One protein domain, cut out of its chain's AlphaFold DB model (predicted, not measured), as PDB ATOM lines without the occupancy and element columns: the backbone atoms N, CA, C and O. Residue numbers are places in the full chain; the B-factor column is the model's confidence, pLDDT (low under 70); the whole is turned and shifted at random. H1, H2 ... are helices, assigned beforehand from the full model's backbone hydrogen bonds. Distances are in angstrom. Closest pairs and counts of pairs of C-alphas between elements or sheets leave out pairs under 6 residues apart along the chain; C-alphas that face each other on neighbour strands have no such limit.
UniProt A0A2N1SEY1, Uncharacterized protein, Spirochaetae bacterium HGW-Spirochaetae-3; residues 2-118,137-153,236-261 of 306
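This is residues 2 to 118, 137 to 153 and 236 to 261 of the 306 residues of an uncharacterized protein of Spirochaetae bacterium HGW-Spirochaetae-3 (UniProt A0A2N1SEY1). Four helices, H1, H5, H6 and H7, form an up-and-down bundle, each running against the one before it in the chain; H2 and H3, crossed, cover the side made by H1 and H5, and short H4 sits at the end of H3. The printed part has 160 residues with seven named helices, H1 to H7 in order, and no named strand: all helix. It is compact, with a radius of gyration of the C-alphas of 15.4 A and spans of 44 by 36 by 25 A.

H1, residues 2 to 20, and H2, residues 25 to 51, form a helical hairpin at a shallow tilt of 25 degrees; their closest C-alphas, Gly 15 and Val 31, are 5.6 A apart. H3, residues 59 to 81, touches H2 at a steep tilt of 47 degrees, closest at C-alphas 39 and 65, 5.1 A. H4, residues 85 to 89, touches H3, closest at C-alphas 79 and 88, 4.3 A. The hub, H5, residues 102 to 118, touches H3, closest at C-alphas 64 and 110, 4.8 A, and H1, closest at C-alphas 5 and 113, 5.3 A. H6, residues 137 to 153, touches H5, closest at C-alphas 105 and 152, 5.4 A. H7, residues 236 to 260, touches H6 at 6 degrees, opposite ways, closest at C-alphas 144 and 249, 5.5 A. H2 and H7 are apart. In H1, H2, H4, H6 and H7 every O i to N i+4 pair is within hydrogen-bond range; H3 has 13 of 19, and H5 4 of 13 beside 13 of 14 O i to N i+3 pairs.

H1 begins at C-alpha 2 (-17.177, 5.997, 2.472); H7 ends at C-alpha 260 (-16.713, 21.733, -2.885). H2 is 38.9 A long, H7 35.9 A.

The cuts span 7.3 A, C-alphas 118 to 137, and 17.2 A, C-alphas 153 to 236. The link H4 to H5 is long. Mean pLDDT of the printed part is 72.4; residues 83 to 105 and 137 to 153 are among those under 70.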
ATOM      1  N   ASN A   2     -17.311   4.600   2.006       78.19
ATOM      2  CA  ASN A   2     -17.177   5.997   2.472       78.19
ATOM      3  C   ASN A   2     -18.060   6.352   3.686       78.19
ATOM      4  O   ASN A   2     -17.571   6.960   4.631       78.19
ATOM      5  N   ALA A   3     -19.325   5.916   3.709       81.56
ATOM      6  CA  ALA A   3     -20.204   6.117   4.868       81.56
ATOM      7  C   ALA A   3     -19.668   5.421   6.133       81.56
ATOM      8  O   ALA A   3     -19.624   6.025   7.197       81.56
ATOM      9  N   LEU A   4     -19.161   4.188   6.006       85.44
ATOM     10  CA  LEU A   4     -18.531   3.460   7.116       85.44
ATOM     11  C   LEU A   4     -17.289   4.186   7.650       85.44
ATOM     12  O   LEU A   4     -17.011   4.122   8.842       85.44
ATOM     13  N   ALA A   5     -16.538   4.881   6.789       82.25
ATOM     14  CA  ALA A   5     -15.364   5.649   7.202       82.25
ATOM     15  C   ALA A   5     -15.758   6.834   8.098       82.25
ATOM     16  O   ALA A   5     -15.097   7.081   9.103       82.25
ATOM     17  N   ILE A   6     -16.873   7.504   7.786       81.69
ATOM     18  CA  ILE A   6     -17.448   8.567   8.623       81.69
ATOM     19  C   ILE A   6     -17.989   7.981   9.933       81.69
ATOM     20  O   ILE A   6     -17.667   8.491  11.002       81.69
ATOM     21  N   VAL A   7     -18.734   6.870   9.874       86.44
ATOM     22  CA  VAL A   7     -19.246   6.177  11.073       86.44
ATOM     23  C   VAL A   7     -18.104   5.749  11.999       86.44
ATOM     24  O   VAL A   7     -18.212   5.893  13.214       86.44
ATOM     25  N   SER A   8     -16.973   5.302  11.449       85.94
ATOM     26  CA  SER A   8     -15.787   4.985  12.246       85.94
ATOM     27  C   SER A   8     -15.259   6.201  13.009       85.94
ATOM     28  O   SER A   8     -14.913   6.068  14.179       85.94
ATOM     29  N   VAL A   9     -15.235   7.388  12.402       81.56
ATOM     30  CA  VAL A   9     -14.802   8.613  13.093       81.56
ATOM     31  C   VAL A   9     -15.838   9.056  14.129       81.56
ATOM     32  O   VAL A   9     -15.465   9.429  15.239       81.56
ATOM     33  N   LEU A  10     -17.133   8.917  13.828       84.50
ATOM     34  CA  LEU A  10     -18.209   9.158  14.793       84.50
ATOM     35  C   LEU A  10     -18.119   8.225  16.006       84.50
ATOM     36  O   LEU A  10     -18.346   8.674  17.123       84.50
ATOM     37  N   SER A  11     -17.734   6.957  15.824       83.88
ATOM     38  CA  SER A  11     -17.517   6.043  16.954       83.88
ATOM     39  C   SER A  11     -16.333   6.460  17.831       83.88
ATOM     40  O   SER A  11     -16.422   6.363  19.053       83.88
ATOM     41  N   VAL A  12     -15.259   6.996  17.231       79.44
ATOM     42  CA  VAL A  12     -14.120   7.556  17.979       79.44
ATOM     43  C   VAL A  12     -14.566   8.779  18.779       79.44
ATOM     44  O   VAL A  12     -14.274   8.862  19.969       79.44
ATOM     45  N   PHE A  13     -15.329   9.686  18.157       81.12
ATOM     46  CA  PHE A  13     -15.912  10.840  18.840       81.12
ATOM     47  C   PHE A  13     -16.824  10.418  19.998       81.12
ATOM     48  O   PHE A  13     -16.652  10.901  21.111       81.12
ATOM     49  N   ALA A  14     -17.751   9.485  19.765       81.12
ATOM     50  CA  ALA A  14     -18.672   8.997  20.787       81.12
ATOM     51  C   ALA A  14     -17.925   8.361  21.969       81.12
ATOM     52  O   ALA A  14     -18.225   8.676  23.117       81.12
ATOM     53  N   GLY A  15     -16.911   7.529  21.709       76.94
ATOM     54  CA  GLY A  15     -16.068   6.952  22.760       76.94
ATOM     55  C   GLY A  15     -15.325   8.001  23.575       76.94
ATOM     56  O   GLY A  15     -15.330   7.945  24.803       76.94
ATOM     57  N   ALA A  16     -14.726   8.978  22.898       74.94
ATOM     58  CA  ALA A  16     -13.998  10.061  23.542       74.94
ATOM     59  C   ALA A  16     -14.921  10.968  24.374       74.94
ATOM     60  O   ALA A  16     -14.595  11.301  25.511       74.94
ATOM     61  N   ALA A  17     -16.105  11.303  23.853       76.38
ATOM     62  CA  ALA A  17     -17.115  12.087  24.559       76.38
ATOM     63  C   ALA A  17     -17.657  11.347  25.791       76.38
ATOM     64  O   ALA A  17     -17.807  11.943  26.855       76.38
ATOM     65  N   LEU A  18     -17.892  10.036  25.680       80.44
ATOM     66  CA  LEU A  18     -18.300   9.200  26.811       80.44
ATOM     67  C   LEU A  18     -17.198   9.129  27.876       80.44
ATOM     68  O   LEU A  18     -17.494   9.267  29.060       80.44
ATOM     69  N   ALA A  19     -15.931   8.989  27.481       74.00
ATOM     70  CA  ALA A  19     -14.804   9.050  28.411       74.00
ATOM     71  C   ALA A  19     -14.694  10.426  29.097       74.00
ATOM     72  O   ALA A  19     -14.514  10.492  30.312       74.00
ATOM     73  N   ALA A  20     -14.887  11.521  28.351       75.81
ATOM     74  CA  ALA A  20     -14.924  12.881  28.893       75.81
ATOM     75  C   ALA A  20     -16.060  13.067  29.916       75.81
ATOM     76  O   ALA A  20     -15.870  13.708  30.947       75.81
ATOM     77  N   ALA A  21     -17.219  12.450  29.666       80.06
ATOM     78  CA  ALA A  21     -18.359  12.431  30.580       80.06
ATOM     79  C   ALA A  21     -18.164  11.497  31.792       80.06
ATOM     80  O   ALA A  21     -19.025  11.435  32.668       80.06
ATOM     81  N   GLY A  22     -17.045  10.766  31.872       73.19
ATOM     82  CA  GLY A  22     -16.772   9.822  32.954       73.19
ATOM     83  C   GLY A  22     -17.557   8.514  32.846       73.19
ATOM     84  O   GLY A  22     -17.887   7.918  33.870       73.19
ATOM     85  N   ALA A  23     -17.881   8.069  31.629       76.31
ATOM     86  CA  ALA A  23     -18.503   6.770  31.415       76.31
ATOM     87  C   ALA A  23     -17.640   5.634  31.986       76.31
ATOM     88  O   ALA A  23     -16.410   5.702  32.012       76.31
ATOM     89  N   SER A  24     -18.301   4.559  32.423       74.50
ATOM     90  CA  SER A  24     -17.607   3.405  32.994       74.50
ATOM     91  C   SER A  24     -16.610   2.779  32.012       74.50
ATOM     92  O   SER A  24     -16.809   2.783  30.794       74.50
ATOM     93  N   TRP A  25     -15.574   2.135  32.552       70.50
ATOM     94  CA  TRP A  25     -14.560   1.418  31.772       70.50
ATOM     95  C   TRP A  25     -15.157   0.382  30.800       70.50
ATOM     96  O   TRP A  25     -14.617   0.166  29.719       70.50
ATOM     97  N   ARG A  26     -16.303  -0.226  31.145       75.12
ATOM     98  CA  ARG A  26     -17.009  -1.189  30.283       75.12
ATOM     99  C   ARG A  26     -17.459  -0.544  28.978       75.12
ATOM    100  O   ARG A  26     -17.307  -1.132  27.914       75.12
ATOM    101  N   VAL A  27     -17.975   0.682  29.058       75.56
ATOM    102  CA  VAL A  27     -18.371   1.468  27.883       75.56
ATOM    103  C   VAL A  27     -17.145   1.770  27.021       75.56
ATOM    104  O   VAL A  27     -17.190   1.562  25.810       75.56
ATOM    105  N   GLY A  28     -16.028   2.154  27.647       72.06
ATOM    106  CA  GLY A  28     -14.745   2.321  26.960       72.06
ATOM    107  C   GLY A  28     -14.301   1.053  26.223       72.06
ATOM    108  O   GLY A  28     -13.891   1.123  25.065       72.06
ATOM    109  N   ALA A  29     -14.459  -0.120  26.841       72.94
ATOM    110  CA  ALA A  29     -14.090  -1.400  26.244       72.94
ATOM    111  C   ALA A  29     -14.973  -1.748  25.033       72.94
ATOM    112  O   ALA A  29     -14.454  -2.160  23.996       72.94
ATOM    113  N   TYR A  30     -16.287  -1.516  25.109       80.62
ATOM    114  CA  TYR A  30     -17.184  -1.733  23.969       80.62
ATOM    115  C   TYR A  30     -16.841  -0.836  22.781       80.62
ATOM    116  O   TYR A  30     -16.743  -1.318  21.652       80.62
ATOM    117  N   VAL A  31     -16.601   0.455  23.020       79.81
ATOM    118  CA  VAL A  31     -16.205   1.371  21.939       79.81
ATOM    119  C   VAL A  31     -14.837   0.988  21.366       79.81
ATOM    120  O   VAL A  31     -14.611   1.100  20.161       79.81
ATOM    121  N   SER A  32     -13.953   0.452  22.204       76.19
ATOM    122  CA  SER A  32     -12.658  -0.066  21.771       76.19
ATOM    123  C   SER A  32     -12.798  -1.234  20.798       76.19
ATOM    124  O   SER A  32     -12.210  -1.212  19.719       76.19
ATOM    125  N   ILE A  33     -13.661  -2.202  21.120       83.19
ATOM    126  CA  ILE A  33     -13.986  -3.331  20.238       83.19
ATOM    127  C   ILE A  33     -14.531  -2.830  18.894       83.19
ATOM    128  O   ILE A  33     -14.097  -3.291  17.839       83.19
ATOM    129  N   VAL A  34     -15.433  -1.845  18.907       86.69
ATOM    130  CA  VAL A  34     -15.956  -1.237  17.671       86.69
ATOM    131  C   VAL A  34     -14.828  -0.621  16.835       86.69
ATOM    132  O   VAL A  34     -14.769  -0.832  15.621       86.69
ATOM    133  N   GLY A  35     -13.895   0.095  17.468       83.25
ATOM    134  CA  GLY A  35     -12.732   0.666  16.789       83.25
ATOM    135  C   GLY A  35     -11.827  -0.395  16.152       83.25
ATOM    136  O   GLY A  35     -11.416  -0.232  15.001       83.25
ATOM    137  N   VAL A  36     -11.586  -1.508  16.852       85.94
ATOM    138  CA  VAL A  36     -10.847  -2.668  16.327       85.94
ATOM    139  C   VAL A  36     -11.528  -3.241  15.084       85.94
ATOM    140  O   VAL A  36     -10.864  -3.464  14.072       85.94
ATOM    141  N   LEU A  37     -12.850  -3.438  15.118       90.19
ATOM    142  CA  LEU A  37     -13.599  -3.971  13.975       90.19
ATOM    143  C   LEU A  37     -13.442  -3.084  12.734       90.19
ATOM    144  O   LEU A  37     -13.199  -3.592  11.638       90.19
ATOM    145  N   PHE A  38     -13.505  -1.759  12.896       90.69
ATOM    146  CA  PHE A  38     -13.248  -0.843  11.786       90.69
ATOM    147  C   PHE A  38     -11.811  -0.938  11.265       90.69
ATOM    148  O   PHE A  38     -11.606  -0.931  10.051       90.69
ATOM    149  N   ASP A  39     -10.815  -1.046  12.146       89.75
ATOM    150  CA  ASP A  39      -9.416  -1.207  11.739       89.75
ATOM    151  C   ASP A  39      -9.206  -2.477  10.906       89.75
ATOM    152  O   ASP A  39      -8.520  -2.423   9.882       89.75
ATOM    153  N   VAL A  40      -9.838  -3.591  11.293       90.69
ATOM    154  CA  VAL A  40      -9.810  -4.859  10.550       90.69
ATOM    155  C   VAL A  40     -10.452  -4.696   9.171       90.69
ATOM    156  O   VAL A  40      -9.807  -4.972   8.158       90.69
ATOM    157  N   VAL A  41     -11.687  -4.185   9.114       92.44
ATOM    158  CA  VAL A  41     -12.436  -4.014   7.856       92.44
ATOM    159  C   VAL A  41     -11.689  -3.102   6.880       92.44
ATOM    160  O   VAL A  41     -11.547  -3.430   5.701       92.44
ATOM    161  N   PHE A  42     -11.164  -1.970   7.351       90.50
ATOM    162  CA  PHE A  42     -10.456  -1.029   6.485       90.50
ATOM    163  C   PHE A  42      -9.048  -1.482   6.104       90.50
ATOM    164  O   PHE A  42      -8.564  -1.106   5.035       90.50
ATOM    165  N   SER A  43      -8.384  -2.280   6.940       91.12
ATOM    166  CA  SER A  43      -7.105  -2.893   6.569       91.12
ATOM    167  C   SER A  43      -7.305  -3.959   5.501       91.12
ATOM    168  O   SER A  43      -6.569  -3.970   4.519       91.12
ATOM    169  N   TYR A  44      -8.350  -4.781   5.625       91.25
ATOM    170  CA  TYR A  44      -8.747  -5.717   4.575       91.25
ATOM    171  C   TYR A  44      -9.040  -4.993   3.252       91.25
ATOM    172  O   TYR A  44      -8.500  -5.363   2.209       91.25
ATOM    173  N   GLU A  45      -9.805  -3.894   3.301       89.25
ATOM    174  CA  GLU A  45     -10.035  -3.035   2.135       89.25
ATOM    175  C   GLU A  45      -8.709  -2.539   1.530       89.25
ATOM    176  O   GLU A  45      -8.531  -2.595   0.313       89.25
ATOM    177  N   PHE A  46      -7.763  -2.063   2.346       88.50
ATOM    178  CA  PHE A  46      -6.455  -1.615   1.863       88.50
ATOM    179  C   PHE A  46      -5.697  -2.730   1.128       88.50
ATOM    180  O   PHE A  46      -5.199  -2.485   0.030       88.50
ATOM    181  N   PHE A  47      -5.651  -3.945   1.682       89.81
ATOM    182  CA  PHE A  47      -4.958  -5.068   1.049       89.81
ATOM    183  C   PHE A  47      -5.601  -5.491  -0.275       89.81
ATOM    184  O   PHE A  47      -4.869  -5.777  -1.219       89.81
ATOM    185  N   ILE A  48      -6.932  -5.444  -0.407       88.50
ATOM    186  CA  ILE A  48      -7.596  -5.680  -1.701       88.50
ATOM    187  C   ILE A  48      -7.103  -4.684  -2.754       88.50
ATOM    188  O   ILE A  48      -6.692  -5.084  -3.841       88.50
ATOM    189  N   HIS A  49      -7.105  -3.389  -2.435       83.25
ATOM    190  CA  HIS A  49      -6.682  -2.360  -3.389       83.25
ATOM    191  C   HIS A  49      -5.175  -2.430  -3.689       83.25
ATOM    192  O   HIS A  49      -4.751  -2.155  -4.813       83.25
ATOM    193  N   LEU A  50      -4.368  -2.844  -2.704       85.50
ATOM    194  CA  LEU A  50      -2.942  -3.114  -2.883       85.50
ATOM    195  C   LEU A  50      -2.717  -4.266  -3.875       85.50
ATOM    196  O   LEU A  50      -1.910  -4.131  -4.795       85.50
ATOM    197  N   LEU A  51      -3.463  -5.366  -3.729       88.62
ATOM    198  CA  LEU A  51      -3.418  -6.520  -4.634       88.62
ATOM    199  C   LEU A  51      -3.908  -6.169  -6.045       88.62
ATOM    200  O   LEU A  51      -3.354  -6.656  -7.028       88.62
ATOM    201  N   GLN A  52      -4.895  -5.276  -6.153       87.62
ATOM    202  CA  GLN A  52      -5.413  -4.762  -7.426       87.62
ATOM    203  C   GLN A  52      -4.482  -3.744  -8.109       87.62
ATOM    204  O   GLN A  52      -4.763  -3.325  -9.230       87.62
ATOM    205  N   LYS A  53      -3.362  -3.362  -7.471       83.19
ATOM    206  CA  LYS A  53      -2.366  -2.411  -7.999       83.19
ATOM    207  C   LYS A  53      -2.982  -1.076  -8.452       83.19
ATOM    208  O   LYS A  53      -2.538  -0.499  -9.447       83.19
ATOM    209  N   GLU A  54      -3.987  -0.578  -7.727       75.12
ATOM    210  CA  GLU A  54      -4.613   0.712  -8.041       75.12
ATOM    211  C   GLU A  54      -3.578   1.850  -8.073       75.12
ATOM    212  O   GLU A  54      -2.685   1.942  -7.223       75.12
ATOM    213  N   ARG A  55      -3.716   2.747  -9.060       67.44
ATOM    214  CA  ARG A  55      -2.940   3.988  -9.158       67.44
ATOM    215  C   ARG A  55      -3.874   5.203  -9.126       67.44
ATOM    216  O   ARG A  55      -4.846   5.216  -9.881       67.44
ATOM    217  N   PRO A  56      -3.561   6.241  -8.327       69.00
ATOM    218  CA  PRO A  56      -2.387   6.376  -7.450       69.00
ATOM    219  C   PRO A  56      -2.442   5.478  -6.196       69.00
ATOM    220  O   PRO A  56      -3.513   5.045  -5.782       69.00
ATOM    221  N   PHE A  57      -1.273   5.204  -5.599       71.62
ATOM    222  CA  PHE A  57      -1.145   4.319  -4.434       71.62
ATOM    223  C   PHE A  57      -1.980   4.828  -3.237       71.62
ATOM    224  O   PHE A  57      -1.848   5.999  -2.859       71.62
ATOM    225  N   PRO A  58      -2.799   3.974  -2.591       75.88
ATOM    226  CA  PRO A  58      -3.748   4.390  -1.558       75.88
ATOM    227  C   PRO A  58      -3.093   4.576  -0.173       75.88
ATOM    228  O   PRO A  58      -3.535   3.994   0.820       75.88
ATOM    229  N   TRP A  59      -2.050   5.409  -0.075       78.50
ATOM    230  CA  TRP A  59      -1.259   5.595   1.155       78.50
ATOM    231  C   TRP A  59      -2.102   6.018   2.365       78.50
ATOM    232  O   TRP A  59      -1.904   5.499   3.461       78.50
ATOM    233  N   LEU A  60      -3.095   6.896   2.169       75.12
ATOM    234  CA  LEU A  60      -3.979   7.363   3.242       75.12
ATOM    235  C   LEU A  60      -4.798   6.210   3.833       75.12
ATOM    236  O   LEU A  60      -5.062   6.185   5.034       75.12
ATOM    237  N   ARG A  61      -5.198   5.235   3.004       79.62
ATOM    238  CA  ARG A  61      -5.905   4.045   3.486       79.62
ATOM    239  C   ARG A  61      -4.976   3.215   4.363       79.62
ATOM    240  O   ARG A  61      -5.365   2.901   5.477       79.62
ATOM    241  N   GLY A  62      -3.738   2.986   3.925       79.81
ATOM    242  CA  GLY A  62      -2.718   2.304   4.724       79.81
ATOM    243  C   GLY A  62      -2.462   2.996   6.067       79.81
ATOM    244  O   GLY A  62      -2.609   2.377   7.119       79.81
ATOM    245  N   ALA A  63      -2.182   4.301   6.048       82.56
ATOM    246  CA  ALA A  63      -1.893   5.075   7.254       82.56
ATOM    247  C   ALA A  63      -3.075   5.116   8.239       82.56
ATOM    248  O   ALA A  63      -2.883   4.999   9.443       82.56
ATOM    249  N   SER A  64      -4.307   5.237   7.737       82.94
ATOM    250  CA  SER A  64      -5.508   5.376   8.576       82.94
ATOM    251  C   SER A  64      -6.121   4.060   9.057       82.94
ATOM    252  O   SER A  64      -7.071   4.095   9.846       82.94
ATOM    253  N   SER A  65      -5.654   2.897   8.592       84.88
ATOM    254  CA  SER A  65      -6.172   1.599   9.054       84.88
ATOM    255  C   SER A  65      -5.115   0.566   9.406       84.88
ATOM    256  O   SER A  65      -5.240  -0.028  10.469       84.88
ATOM    257  N   VAL A  66      -4.062   0.396   8.605       86.00
ATOM    258  CA  VAL A  66      -3.043  -0.633   8.868       86.00
ATOM    259  C   VAL A  66      -2.175  -0.258  10.066       86.00
ATOM    260  O   VAL A  66      -1.942  -1.096  10.931       86.00
ATOM    261  N   LEU A  67      -1.740   1.004  10.163       84.50
ATOM    262  CA  LEU A  67      -0.944   1.464  11.308       84.50
ATOM    263  C   LEU A  67      -1.728   1.383  12.633       84.50
ATOM    264  O   LEU A  67      -1.213   0.764  13.567       84.50
ATOM    265  N   PRO A  68      -2.977   1.894  12.730       84.44
ATOM    266  CA  PRO A  68      -3.827   1.641  13.892       84.44
ATOM    267  C   PRO A  68      -4.041   0.153  14.172       84.44
ATOM    268  O   PRO A  68      -3.964  -0.268  15.323       84.44
ATOM    269  N   LEU A  69      -4.257  -0.673  13.143       85.75
ATOM    270  CA  LEU A  69      -4.456  -2.103  13.349       85.75
ATOM    271  C   LEU A  69      -3.229  -2.751  13.997       85.75
ATOM    272  O   LEU A  69      -3.380  -3.469  14.974       85.75
ATOM    273  N   LEU A  70      -2.029  -2.491  13.483       83.94
ATOM    274  CA  LEU A  70      -0.807  -3.152  13.944       83.94
ATOM    275  C   LEU A  70      -0.342  -2.669  15.316       83.94
ATOM    276  O   LEU A  70       0.092  -3.475  16.130       83.94
ATOM    277  N   LEU A  71      -0.410  -1.361  15.562       79.12
ATOM    278  CA  LEU A  71       0.224  -0.755  16.733       79.12
ATOM    279  C   LEU A  71      -0.755  -0.486  17.875       79.12
ATOM    280  O   LEU A  71      -0.318  -0.271  18.998       79.12
ATOM    281  N   VAL A  72      -2.060  -0.488  17.599       77.00
ATOM    282  CA  VAL A  72      -3.092  -0.109  18.573       77.00
ATOM    283  C   VAL A  72      -4.066  -1.269  18.795       77.00
ATOM    284  O   VAL A  72      -4.219  -1.763  19.910       77.00
ATOM    285  N   SER A  73      -4.704  -1.754  17.732       80.81
ATOM    286  CA  SER A  73      -5.726  -2.805  17.831       80.81
ATOM    287  C   SER A  73      -5.146  -4.211  17.988       80.81
ATOM    288  O   SER A  73      -5.730  -5.035  18.681       80.81
ATOM    289  N   GLY A  74      -4.000  -4.501  17.379       75.81
ATOM    290  CA  GLY A  74      -3.317  -5.791  17.450       75.81
ATOM    291  C   GLY A  74      -2.896  -6.141  18.877       75.81
ATOM    292  O   GLY A  74      -3.292  -7.198  19.368       75.81
ATOM    293  N   PRO A  75      -2.187  -5.243  19.588       73.50
ATOM    294  CA  PRO A  75      -1.867  -5.445  20.994       73.50
ATOM    295  C   PRO A  75      -3.115  -5.618  21.866       73.50
ATOM    296  O   PRO A  75      -3.136  -6.508  22.713       73.50
ATOM    297  N   PHE A  76      -4.177  -4.845  21.609       74.19
ATOM    298  CA  PHE A  76      -5.458  -5.010  22.300       74.19
ATOM    299  C   PHE A  76      -6.045  -6.414  22.095       74.19
ATOM    300  O   PHE A  76      -6.345  -7.084  23.079       74.19
ATOM    301  N   ILE A  77      -6.142  -6.893  20.847       75.62
ATOM    302  CA  ILE A  77      -6.624  -8.250  20.533       75.62
ATOM    303  C   ILE A  77      -5.749  -9.299  21.223       75.62
ATOM    304  O   ILE A  77      -6.280 -10.243  21.799       75.62
ATOM    305  N   SER A  78      -4.423  -9.128  21.195       73.62
ATOM    306  CA  SER A  78      -3.496 -10.082  21.810       73.62
ATOM    307  C   SER A  78      -3.664 -10.163  23.329       73.62
ATOM    308  O   SER A  78      -3.743 -11.267  23.856       73.62
ATOM    309  N   GLY A  79      -3.811  -9.020  24.013       68.69
ATOM    310  CA  GLY A  79      -4.054  -8.975  25.456       68.69
ATOM    311  C   GLY A  79      -5.422  -9.543  25.829       68.69
ATOM    312  O   GLY A  79      -5.561 -10.240  26.829       68.69
ATOM    313  N   TRP A  80      -6.433  -9.314  24.987       72.12
ATOM    314  CA  TRP A  80      -7.756  -9.906  25.172       72.12
ATOM    315  C   TRP A  80      -7.732 -11.431  24.985       72.12
ATOM    316  O   TRP A  80      -8.316 -12.159  25.784       72.12
ATOM    317  N   ALA A  81      -7.007 -11.923  23.975       78.44
ATOM    318  CA  ALA A  81      -6.840 -13.351  23.707       78.44
ATOM    319  C   ALA A  81      -6.042 -14.073  24.804       78.44
ATOM    320  O   ALA A  81      -6.314 -15.238  25.086       78.44
ATOM    321  N   SER A  82      -5.088 -13.392  25.443       74.19
ATOM    322  CA  SER A  82      -4.307 -13.936  26.558       74.19
ATOM    323  C   SER A  82      -4.969 -13.755  27.928       74.19
ATOM    324  O   SER A  82      -4.344 -14.083  28.933       74.19
ATOM    325  N   LEU A  83      -6.198 -13.219  27.987       67.19
ATOM    326  CA  LEU A  83      -6.901 -12.839  29.224       67.19
ATOM    327  C   LEU A  83      -6.108 -11.854  30.112       67.19
ATOM    328  O   LEU A  83      -6.407 -11.694  31.294       67.19
ATOM    329  N   ASP A  84      -5.130 -11.151  29.538       63.62
ATOM    330  CA  ASP A  84      -4.349 -10.122  30.218       63.62
ATOM    331  C   ASP A  84      -4.992  -8.755  29.962       63.62
ATOM    332  O   ASP A  84      -4.621  -7.984  29.067       63.62
ATOM    333  N   LEU A  85      -6.019  -8.469  30.764       55.03
ATOM    334  CA  LEU A  85      -6.770  -7.220  30.681       55.03
ATOM    335  C   LEU A  85      -5.890  -5.999  31.005       55.03
ATOM    336  O   LEU A  85      -6.128  -4.924  30.448       55.03
ATOM    337  N   GLY A  86      -4.840  -6.175  31.816       51.44
ATOM    338  CA  GLY A  86      -3.832  -5.151  32.089       51.44
ATOM    339  C   GLY A  86      -3.021  -4.811  30.837       51.44
ATOM    340  O   GLY A  86      -2.968  -3.649  30.435       51.44
ATOM    341  N   ALA A  87      -2.480  -5.814  30.143       47.75
ATOM    342  CA  ALA A  87      -1.772  -5.612  28.878       47.75
ATOM    343  C   ALA A  87      -2.683  -5.081  27.758       47.75
ATOM    344  O   ALA A  87      -2.233  -4.274  26.941       47.75
ATOM    345  N   SER A  88      -3.961  -5.482  27.732       49.72
ATOM    346  CA  SER A  88      -4.938  -5.008  26.738       49.72
ATOM    347  C   SER A  88      -5.245  -3.508  26.871       49.72
ATOM    348  O   SER A  88      -5.413  -2.812  25.868       49.72
ATOM    349  N   ALA A  89      -5.244  -2.990  28.103       49.19
ATOM    350  CA  ALA A  89      -5.481  -1.584  28.413       49.19
ATOM    351  C   ALA A  89      -4.234  -0.712  28.234       49.19
ATOM    352  O   ALA A  89      -4.340   0.462  27.882       49.19
ATOM    353  N   VAL A  90      -3.055  -1.301  28.446       46.31
ATOM    354  CA  VAL A  90      -1.758  -0.624  28.382       46.31
ATOM    355  C   VAL A  90      -1.200  -0.600  26.959       46.31
ATOM    356  O   VAL A  90      -0.064  -0.206  26.808       46.31
ATOM    357  N   ARG A  91      -1.885  -1.027  25.881       47.12
ATOM    358  CA  ARG A  91      -1.216  -1.120  24.550       47.12
ATOM    359  C   ARG A  91      -1.995  -0.668  23.317       47.12
ATOM    360  O   ARG A  91      -1.513  -0.853  22.206       47.12
ATOM    361  N   GLY A  92      -3.133   0.003  23.473       41.44
ATOM    362  CA  GLY A  92      -3.718   0.698  22.321       41.44
ATOM    363  C   GLY A  92      -5.142   1.199  22.482       41.44
ATOM    364  O   GLY A  92      -5.526   2.180  21.849       41.44
ATOM    365  N   PHE A  93      -5.935   0.606  23.363       48.12
ATOM    366  CA  PHE A  93      -7.270   1.117  23.628       48.12
ATOM    367  C   PHE A  93      -7.367   1.618  25.058       48.12
ATOM    368  O   PHE A  93      -7.283   0.864  26.021       48.12
ATOM    369  N   TRP A  94      -7.462   2.944  25.143       49.78
ATOM    370  CA  TRP A  94      -7.436   3.760  26.346       49.78
ATOM    371  C   TRP A  94      -8.450   3.285  27.382       49.78
ATOM    372  O   TRP A  94      -9.615   3.676  27.351       49.78
ATOM    373  N   LEU A  95      -7.983   2.458  28.317       43.69
ATOM    374  CA  LEU A  95      -8.780   2.001  29.452       43.69
ATOM    375  C   LEU A  95      -8.213   2.407  30.813       43.69
ATOM    376  O   LEU A  95      -8.928   2.246  31.798       43.69
ATOM    377  N   GLY A  96      -7.025   3.021  30.889       41.53
ATOM    378  CA  GLY A  96      -6.731   3.890  32.038       41.53
ATOM    379  C   GLY A  96      -5.278   4.233  32.370       41.53
ATOM    380  O   GLY A  96      -5.059   5.285  32.959       41.53
ATOM    381  N   ALA A  97      -4.273   3.487  31.905       42.66
ATOM    382  CA  ALA A  97      -2.869   3.908  31.995       42.66
ATOM    383  C   ALA A  97      -2.250   3.955  30.595       42.66
ATOM    384  O   ALA A  97      -2.365   2.997  29.833       42.66
ATOM    385  N   SER A  98      -1.642   5.089  30.239       39.97
ATOM    386  CA  SER A  98      -1.057   5.275  28.911       39.97
ATOM    387  C   SER A  98       0.224   4.449  28.768       39.97
ATOM    388  O   SER A  98       1.167   4.677  29.531       39.97
ATOM    389  N   PRO A  99       0.342   3.556  27.774       44.78
ATOM    390  CA  PRO A  99       1.640   3.355  27.156       44.78
ATOM    391  C   PRO A  99       2.011   4.620  26.386       44.78
ATOM    392  O   PRO A  99       1.248   5.057  25.533       44.78
ATOM    393  N   ILE A 100       3.196   5.167  26.658       49.41
ATOM    394  CA  ILE A 100       4.045   5.924  25.720       49.41
ATOM    395  C   ILE A 100       3.242   6.723  24.670       49.41
ATOM    396  O   ILE A 100       2.817   6.151  23.665       49.41
ATOM    397  N   GLY A 101       3.099   8.044  24.851       49.81
ATOM    398  CA  GLY A 101       2.254   8.952  24.042       49.81
ATOM    399  C   GLY A 101       2.324   8.829  22.504       49.81
ATOM    400  O   GLY A 101       1.445   9.320  21.804       49.81
ATOM    401  N   GLY A 102       3.290   8.095  21.944       54.47
ATOM    402  CA  GLY A 102       3.285   7.669  20.545       54.47
ATOM    403  C   GLY A 102       2.061   6.838  20.114       54.47
ATOM    404  O   GLY A 102       1.620   6.985  18.977       54.47
ATOM    405  N   LEU A 103       1.457   6.009  20.977       62.59
ATOM    406  CA  LEU A 103       0.320   5.158  20.569       62.59
ATOM    407  C   LEU A 103      -1.001   5.925  20.407       62.59
ATOM    408  O   LEU A 103      -1.835   5.551  19.578       62.59
ATOM    409  N   ALA A 104      -1.165   7.041  21.118       63.03
ATOM    410  CA  ALA A 104      -2.280   7.971  20.936       63.03
ATOM    411  C   ALA A 104      -2.299   8.567  19.534       63.03
ATOM    412  O   ALA A 104      -3.332   8.607  18.867       63.03
ATOM    413  N   VAL A 105      -1.120   8.996  19.084       67.06
ATOM    414  CA  VAL A 105      -0.919   9.597  17.769       67.06
ATOM    415  C   VAL A 105      -1.268   8.585  16.687       67.06
ATOM    416  O   VAL A 105      -1.984   8.909  15.740       67.06
ATOM    417  N   VAL A 106      -0.844   7.331  16.862       73.50
ATOM    418  CA  VAL A 106      -1.195   6.259  15.928       73.50
ATOM    419  C   VAL A 106      -2.699   5.976  15.944       73.50
ATOM    420  O   VAL A 106      -3.299   5.825  14.880       73.50
ATOM    421  N   ALA A 107      -3.346   5.969  17.111       72.88
ATOM    422  CA  ALA A 107      -4.798   5.826  17.211       72.88
ATOM    423  C   ALA A 107      -5.545   6.988  16.524       72.88
ATOM    424  O   ALA A 107      -6.575   6.762  15.881       72.88
ATOM    425  N   ALA A 108      -5.010   8.208  16.604       73.50
ATOM    426  CA  ALA A 108      -5.572   9.399  15.977       73.50
ATOM    427  C   ALA A 108      -5.504   9.350  14.440       73.50
ATOM    428  O   ALA A 108      -6.346   9.957  13.781       73.50
ATOM    429  N   LEU A 109      -4.619   8.541  13.840       78.94
ATOM    430  CA  LEU A 109      -4.610   8.318  12.385       78.94
ATOM    431  C   LEU A 109      -5.953   7.785  11.856       78.94
ATOM    432  O   LEU A 109      -6.251   7.947  10.673       78.94
ATOM    433  N   ARG A 110      -6.810   7.208  12.711       82.75
ATOM    434  CA  ARG A 110      -8.188   6.842  12.343       82.75
ATOM    435  C   ARG A 110      -9.020   8.048  11.900       82.75
ATOM    436  O   ARG A 110      -9.893   7.879  11.054       82.75
ATOM    437  N   LEU A 111      -8.739   9.257  12.391       79.88
ATOM    438  CA  LEU A 111      -9.449  10.479  11.992       79.88
ATOM    439  C   LEU A 111      -9.229  10.811  10.508       79.88
ATOM    440  O   LEU A 111     -10.132  11.315   9.846       79.88
ATOM    441  N   LEU A 112      -8.095  10.398   9.925       79.38
ATOM    442  CA  LEU A 112      -7.835  10.529   8.484       79.38
ATOM    443  C   LEU A 112      -8.852   9.769   7.615       79.38
ATOM    444  O   LEU A 112      -8.963  10.038   6.417       79.38
ATOM    445  N   ARG A 113      -9.631   8.836   8.185       82.56
ATOM    446  CA  ARG A 113     -10.718   8.142   7.474       82.56
ATOM    447  C   ARG A 113     -11.764   9.108   6.939       82.56
ATOM    448  O   ARG A 113     -12.315   8.841   5.872       82.56
ATOM    449  N   VAL A 114     -11.979  10.241   7.613       78.06
ATOM    450  CA  VAL A 114     -12.926  11.268   7.167       78.06
ATOM    451  C   VAL A 114     -12.523  11.891   5.826       78.06
ATOM    452  O   VAL A 114     -13.381  12.363   5.091       78.06
ATOM    453  N   ALA A 115     -11.233  11.840   5.467       71.81
ATOM    454  CA  ALA A 115     -10.719  12.380   4.212       71.81
ATOM    455  C   ALA A 115     -10.827  11.399   3.024       71.81
ATOM    456  O   ALA A 115     -10.681  11.802   1.869       71.81
ATOM    457  N   ARG A 116     -11.118  10.111   3.272       73.88
ATOM    458  CA  ARG A 116     -11.233   9.078   2.221       73.88
ATOM    459  C   ARG A 116     -12.271   9.392   1.130       73.88
ATOM    460  O   ARG A 116     -11.949   9.149  -0.035       73.88
ATOM    461  N   PRO A 117     -13.475   9.924   1.433       69.94
ATOM    462  CA  PRO A 117     -14.471  10.243   0.407       69.94
ATOM    463  C   PRO A 117     -13.967  11.256  -0.628       69.94
ATOM    464  O   PRO A 117     -14.376  11.207  -1.784       69.94
ATOM    465  N   PHE A 118     -13.037  12.122  -0.229       66.81
ATOM    466  CA  PHE A 118     -12.567  13.249  -1.028       66.81
ATOM    467  C   PHE A 118     -11.359  12.912  -1.916       66.81
ATOM    468  O   PHE A 118     -11.082  13.628  -2.871       66.81
ATOM    469  N   ALA A 137      -8.770  20.645  -1.092       53.12
ATOM    470  CA  ALA A 137      -8.418  19.298  -0.625       53.12
ATOM    471  C   ALA A 137      -7.095  19.306   0.153       53.12
ATOM    472  O   ALA A 137      -6.966  18.635   1.179       53.12
ATOM    473  N   ALA A 138      -6.131  20.112  -0.306       54.28
ATOM    474  CA  ALA A 138      -4.892  20.363   0.414       54.28
ATOM    475  C   ALA A 138      -5.149  21.108   1.733       54.28
ATOM    476  O   ALA A 138      -4.610  20.705   2.755       54.28
ATOM    477  N   ALA A 139      -6.018  22.123   1.753       55.41
ATOM    478  CA  ALA A 139      -6.374  22.859   2.966       55.41
ATOM    479  C   ALA A 139      -7.118  21.986   3.990       55.41
ATOM    480  O   ALA A 139      -6.830  22.065   5.180       55.41
ATOM    481  N   ALA A 140      -8.015  21.102   3.544       57.59
ATOM    482  CA  ALA A 140      -8.698  20.147   4.412       57.59
ATOM    483  C   ALA A 140      -7.734  19.089   4.965       57.59
ATOM    484  O   ALA A 140      -7.767  18.784   6.154       57.59
ATOM    485  N   ALA A 141      -6.828  18.568   4.131       61.25
ATOM    486  CA  ALA A 141      -5.784  17.651   4.576       61.25
ATOM    487  C   ALA A 141      -4.822  18.326   5.566       61.25
ATOM    488  O   ALA A 141      -4.513  17.737   6.596       61.25
ATOM    489  N   VAL A 142      -4.406  19.570   5.306       63.38
ATOM    490  CA  VAL A 142      -3.573  20.372   6.214       63.38
ATOM    491  C   VAL A 142      -4.320  20.681   7.507       63.38
ATOM    492  O   VAL A 142      -3.730  20.552   8.571       63.38
ATOM    493  N   GLY A 143      -5.613  21.006   7.452       62.81
ATOM    494  CA  GLY A 143      -6.449  21.220   8.632       62.81
ATOM    495  C   GLY A 143      -6.577  19.958   9.484       62.81
ATOM    496  O   GLY A 143      -6.377  20.007  10.692       62.81
ATOM    497  N   ILE A 144      -6.813  18.801   8.860       64.75
ATOM    498  CA  ILE A 144      -6.863  17.511   9.561       64.75
ATOM    499  C   ILE A 144      -5.488  17.161  10.143       64.75
ATOM    500  O   ILE A 144      -5.410  16.731  11.287       64.75
ATOM    501  N   VAL A 145      -4.396  17.381   9.404       66.06
ATOM    502  CA  VAL A 145      -3.028  17.156   9.896       66.06
ATOM    503  C   VAL A 145      -2.683  18.114  11.038       66.06
ATOM    504  O   VAL A 145      -2.101  17.679  12.022       66.06
ATOM    505  N   ALA A 146      -3.087  19.381  10.971       62.47
ATOM    506  CA  ALA A 146      -2.886  20.356  12.040       62.47
ATOM    507  C   ALA A 146      -3.684  19.987  13.300       62.47
ATOM    508  O   ALA A 146      -3.156  20.072  14.405       62.47
ATOM    509  N   VAL A 147      -4.918  19.500  13.145       65.06
ATOM    510  CA  VAL A 147      -5.732  18.968  14.251       65.06
ATOM    511  C   VAL A 147      -5.094  17.711  14.846       65.06
ATOM    512  O   VAL A 147      -5.043  17.575  16.065       65.06
ATOM    513  N   LEU A 148      -4.553  16.818  14.014       64.88
ATOM    514  CA  LEU A 148      -3.820  15.635  14.467       64.88
ATOM    515  C   LEU A 148      -2.542  16.004  15.218       64.88
ATOM    516  O   LEU A 148      -2.262  15.409  16.252       64.88
ATOM    517  N   LEU A 149      -1.793  16.995  14.733       63.59
ATOM    518  CA  LEU A 149      -0.593  17.507  15.391       63.59
ATOM    519  C   LEU A 149      -0.934  18.229  16.697       63.59
ATOM    520  O   LEU A 149      -0.219  18.055  17.674       63.59
ATOM    521  N   GLY A 150      -2.036  18.978  16.752       59.88
ATOM    522  CA  GLY A 150      -2.528  19.611  17.978       59.88
ATOM    523  C   GLY A 150      -2.997  18.590  19.017       59.88
ATOM    524  O   GLY A 150      -2.663  18.707  20.194       59.88
ATOM    525  N   ALA A 151      -3.703  17.543  18.585       61.22
ATOM    526  CA  ALA A 151      -4.110  16.432  19.441       61.22
ATOM    527  C   ALA A 151      -2.898  15.629  19.941       61.22
ATOM    528  O   ALA A 151      -2.811  15.317  21.125       61.22
ATOM    529  N   ALA A 152      -1.930  15.364  19.060       58.47
ATOM    530  CA  ALA A 152      -0.666  14.721  19.398       58.47
ATOM    531  C   ALA A 152       0.171  15.571  20.360       58.47
ATOM    532  O   ALA A 152       0.734  15.036  21.304       58.47
ATOM    533  N   ALA A 153       0.232  16.890  20.165       58.00
ATOM    534  CA  ALA A 153       0.933  17.805  21.060       58.00
ATOM    535  C   ALA A 153       0.242  17.899  22.427       58.00
ATOM    536  O   ALA A 153       0.915  17.915  23.452       58.00
ATOM    537  N   ARG A 236     -10.796  11.539  31.924       73.56
ATOM    538  CA  ARG A 236     -11.713  12.591  31.455       73.56
ATOM    539  C   ARG A 236     -10.995  13.654  30.630       73.56
ATOM    540  O   ARG A 236     -11.472  14.002  29.552       73.56
ATOM    541  N   ALA A 237      -9.841  14.135  31.099       71.00
ATOM    542  CA  ALA A 237      -9.049  15.140  30.390       71.00
ATOM    543  C   ALA A 237      -8.608  14.641  29.003       71.00
ATOM    544  O   ALA A 237      -8.741  15.351  28.005       71.00
ATOM    545  N   ARG A 238      -8.162  13.382  28.920       71.06
ATOM    546  CA  ARG A 238      -7.805  12.731  27.651       71.06
ATOM    547  C   ARG A 238      -9.016  12.521  26.746       71.06
ATOM    548  O   ARG A 238      -8.946  12.810  25.553       71.06
ATOM    549  N   GLY A 239     -10.136  12.061  27.307       70.12
ATOM    550  CA  GLY A 239     -11.400  11.925  26.583       70.12
ATOM    551  C   GLY A 239     -11.839  13.248  25.955       70.12
ATOM    552  O   GLY A 239     -12.185  13.284  24.776       70.12
ATOM    553  N   ALA A 240     -11.735  14.352  26.700       72.38
ATOM    554  CA  ALA A 240     -12.058  15.685  26.201       72.38
ATOM    555  C   ALA A 240     -11.134  16.104  25.046       72.38
ATOM    556  O   ALA A 240     -11.622  16.540  24.002       72.38
ATOM    557  N   ALA A 241      -9.819  15.910  25.186       71.00
ATOM    558  CA  ALA A 241      -8.857  16.216  24.127       71.00
ATOM    559  C   ALA A 241      -9.132  15.411  22.842       71.00
ATOM    560  O   ALA A 241      -9.193  15.974  21.746       71.00
ATOM    561  N   ALA A 242      -9.379  14.105  22.973       71.75
ATOM    562  CA  ALA A 242      -9.712  13.238  21.846       71.75
ATOM    563  C   ALA A 242     -11.061  13.606  21.199       71.75
ATOM    564  O   ALA A 242     -11.186  13.564  19.972       71.75
ATOM    565  N   ALA A 243     -12.057  14.009  21.993       73.50
ATOM    566  CA  ALA A 243     -13.360  14.438  21.493       73.50
ATOM    567  C   ALA A 243     -13.245  15.737  20.684       73.50
ATOM    568  O   ALA A 243     -13.808  15.825  19.593       73.50
ATOM    569  N   ILE A 244     -12.464  16.707  21.171       74.38
ATOM    570  CA  ILE A 244     -12.175  17.959  20.455       74.38
ATOM    571  C   ILE A 244     -11.472  17.662  19.127       74.38
ATOM    572  O   ILE A 244     -11.876  18.185  18.090       74.38
ATOM    573  N   ALA A 245     -10.467  16.782  19.130       73.12
ATOM    574  CA  ALA A 245      -9.748  16.400  17.916       73.12
ATOM    575  C   ALA A 245     -10.664  15.722  16.883       73.12
ATOM    576  O   ALA A 245     -10.637  16.059  15.696       73.12
ATOM    577  N   ALA A 246     -11.511  14.792  17.331       72.38
ATOM    578  CA  ALA A 246     -12.465  14.118  16.461       72.38
ATOM    579  C   ALA A 246     -13.518  15.092  15.904       72.38
ATOM    580  O   ALA A 246     -13.804  15.058  14.706       72.38
ATOM    581  N   LEU A 247     -14.037  16.002  16.735       78.56
ATOM    582  CA  LEU A 247     -14.979  17.038  16.313       78.56
ATOM    583  C   LEU A 247     -14.352  17.979  15.280       78.56
ATOM    584  O   LEU A 247     -14.953  18.235  14.240       78.56
ATOM    585  N   ALA A 248     -13.130  18.450  15.523       74.69
ATOM    586  CA  ALA A 248     -12.416  19.317  14.595       74.69
ATOM    587  C   ALA A 248     -12.134  18.613  13.255       74.69
ATOM    588  O   ALA A 248     -12.278  19.226  12.198       74.69
ATOM    589  N   SER A 249     -11.819  17.314  13.273       73.00
ATOM    590  CA  SER A 249     -11.674  16.511  12.054       73.00
ATOM    591  C   SER A 249     -12.989  16.398  11.267       73.00
ATOM    592  O   SER A 249     -12.985  16.554  10.043       73.00
ATOM    593  N   LEU A 250     -14.117  16.187  11.953       78.50
ATOM    594  CA  LEU A 250     -15.447  16.157  11.335       78.50
ATOM    595  C   LEU A 250     -15.842  17.525  10.759       78.50
ATOM    596  O   LEU A 250     -16.335  17.588   9.635       78.50
ATOM    597  N   LEU A 251     -15.587  18.617  11.486       76.19
ATOM    598  CA  LEU A 251     -15.856  19.982  11.024       76.19
ATOM    599  C   LEU A 251     -14.995  20.357   9.816       76.19
ATOM    600  O   LEU A 251     -15.511  20.935   8.865       76.19
ATOM    601  N   ALA A 252     -13.712  19.982   9.807       72.44
ATOM    602  CA  ALA A 252     -12.838  20.187   8.653       72.44
ATOM    603  C   ALA A 252     -13.358  19.441   7.412       72.44
ATOM    604  O   ALA A 252     -13.369  19.989   6.309       72.44
ATOM    605  N   ALA A 253     -13.850  18.211   7.592       72.88
ATOM    606  CA  ALA A 253     -14.468  17.444   6.516       72.88
ATOM    607  C   ALA A 253     -15.792  18.055   6.030       72.88
ATOM    608  O   ALA A 253     -16.030  18.102   4.824       72.88
ATOM    609  N   ALA A 254     -16.636  18.540   6.944       74.19
ATOM    610  CA  ALA A 254     -17.892  19.206   6.609       74.19
ATOM    611  C   ALA A 254     -17.653  20.535   5.875       74.19
ATOM    612  O   ALA A 254     -18.272  20.779   4.843       74.19
ATOM    613  N   GLY A 255     -16.709  21.354   6.347       67.88
ATOM    614  CA  GLY A 255     -16.310  22.598   5.687       67.88
ATOM    615  C   GLY A 255     -15.775  22.359   4.276       67.88
ATOM    616  O   GLY A 255     -16.147  23.076   3.350       67.88
ATOM    617  N   TYR A 256     -14.983  21.300   4.078       67.06
ATOM    618  CA  TYR A 256     -14.561  20.890   2.739       67.06
ATOM    619  C   TYR A 256     -15.738  20.443   1.865       67.06
ATOM    620  O   TYR A 256     -15.830  20.851   0.710       67.06
ATOM    621  N   ALA A 257     -16.652  19.633   2.410       67.81
ATOM    622  CA  ALA A 257     -17.832  19.192   1.676       67.81
ATOM    623  C   ALA A 257     -18.684  20.383   1.215       67.81
ATOM    624  O   ALA A 257     -19.074  20.404   0.057       67.81
ATOM    625  N   ILE A 258     -18.897  21.393   2.064       67.19
ATOM    626  CA  ILE A 258     -19.653  22.612   1.725       67.19
ATOM    627  C   ILE A 258     -18.912  23.468   0.687       67.19
ATOM    628  O   ILE A 258     -19.525  23.966  -0.249       67.19
ATOM    629  N   ALA A 259     -17.592  23.623   0.817       63.22
ATOM    630  CA  ALA A 259     -16.797  24.424  -0.118       63.22
ATOM    631  C   ALA A 259     -16.679  23.795  -1.520       63.22
ATOM    632  O   ALA A 259     -16.362  24.492  -2.481       63.22
ATOM    633  N   PHE A 260     -16.884  22.480  -1.635       59.66
ATOM    634  CA  PHE A 260     -16.713  21.733  -2.885       59.66
ATOM    635  C   PHE A 260     -18.040  21.305  -3.519       59.66
ATOM    636  O   PHE A 260     -18.173  21.288  -4.741       59.66
ATOM    637  N   PHE A 261     -19.019  20.955  -2.689       58.12
ATOM    638  CA  PHE A 261     -20.401  20.744  -3.078       58.12
ATOM    639  C   PHE A 261     -21.171  21.977  -2.643       58.12
ATOM    640  O   PHE A 261     -21.748  21.971  -1.566       58.12
TER     641      PHE A 261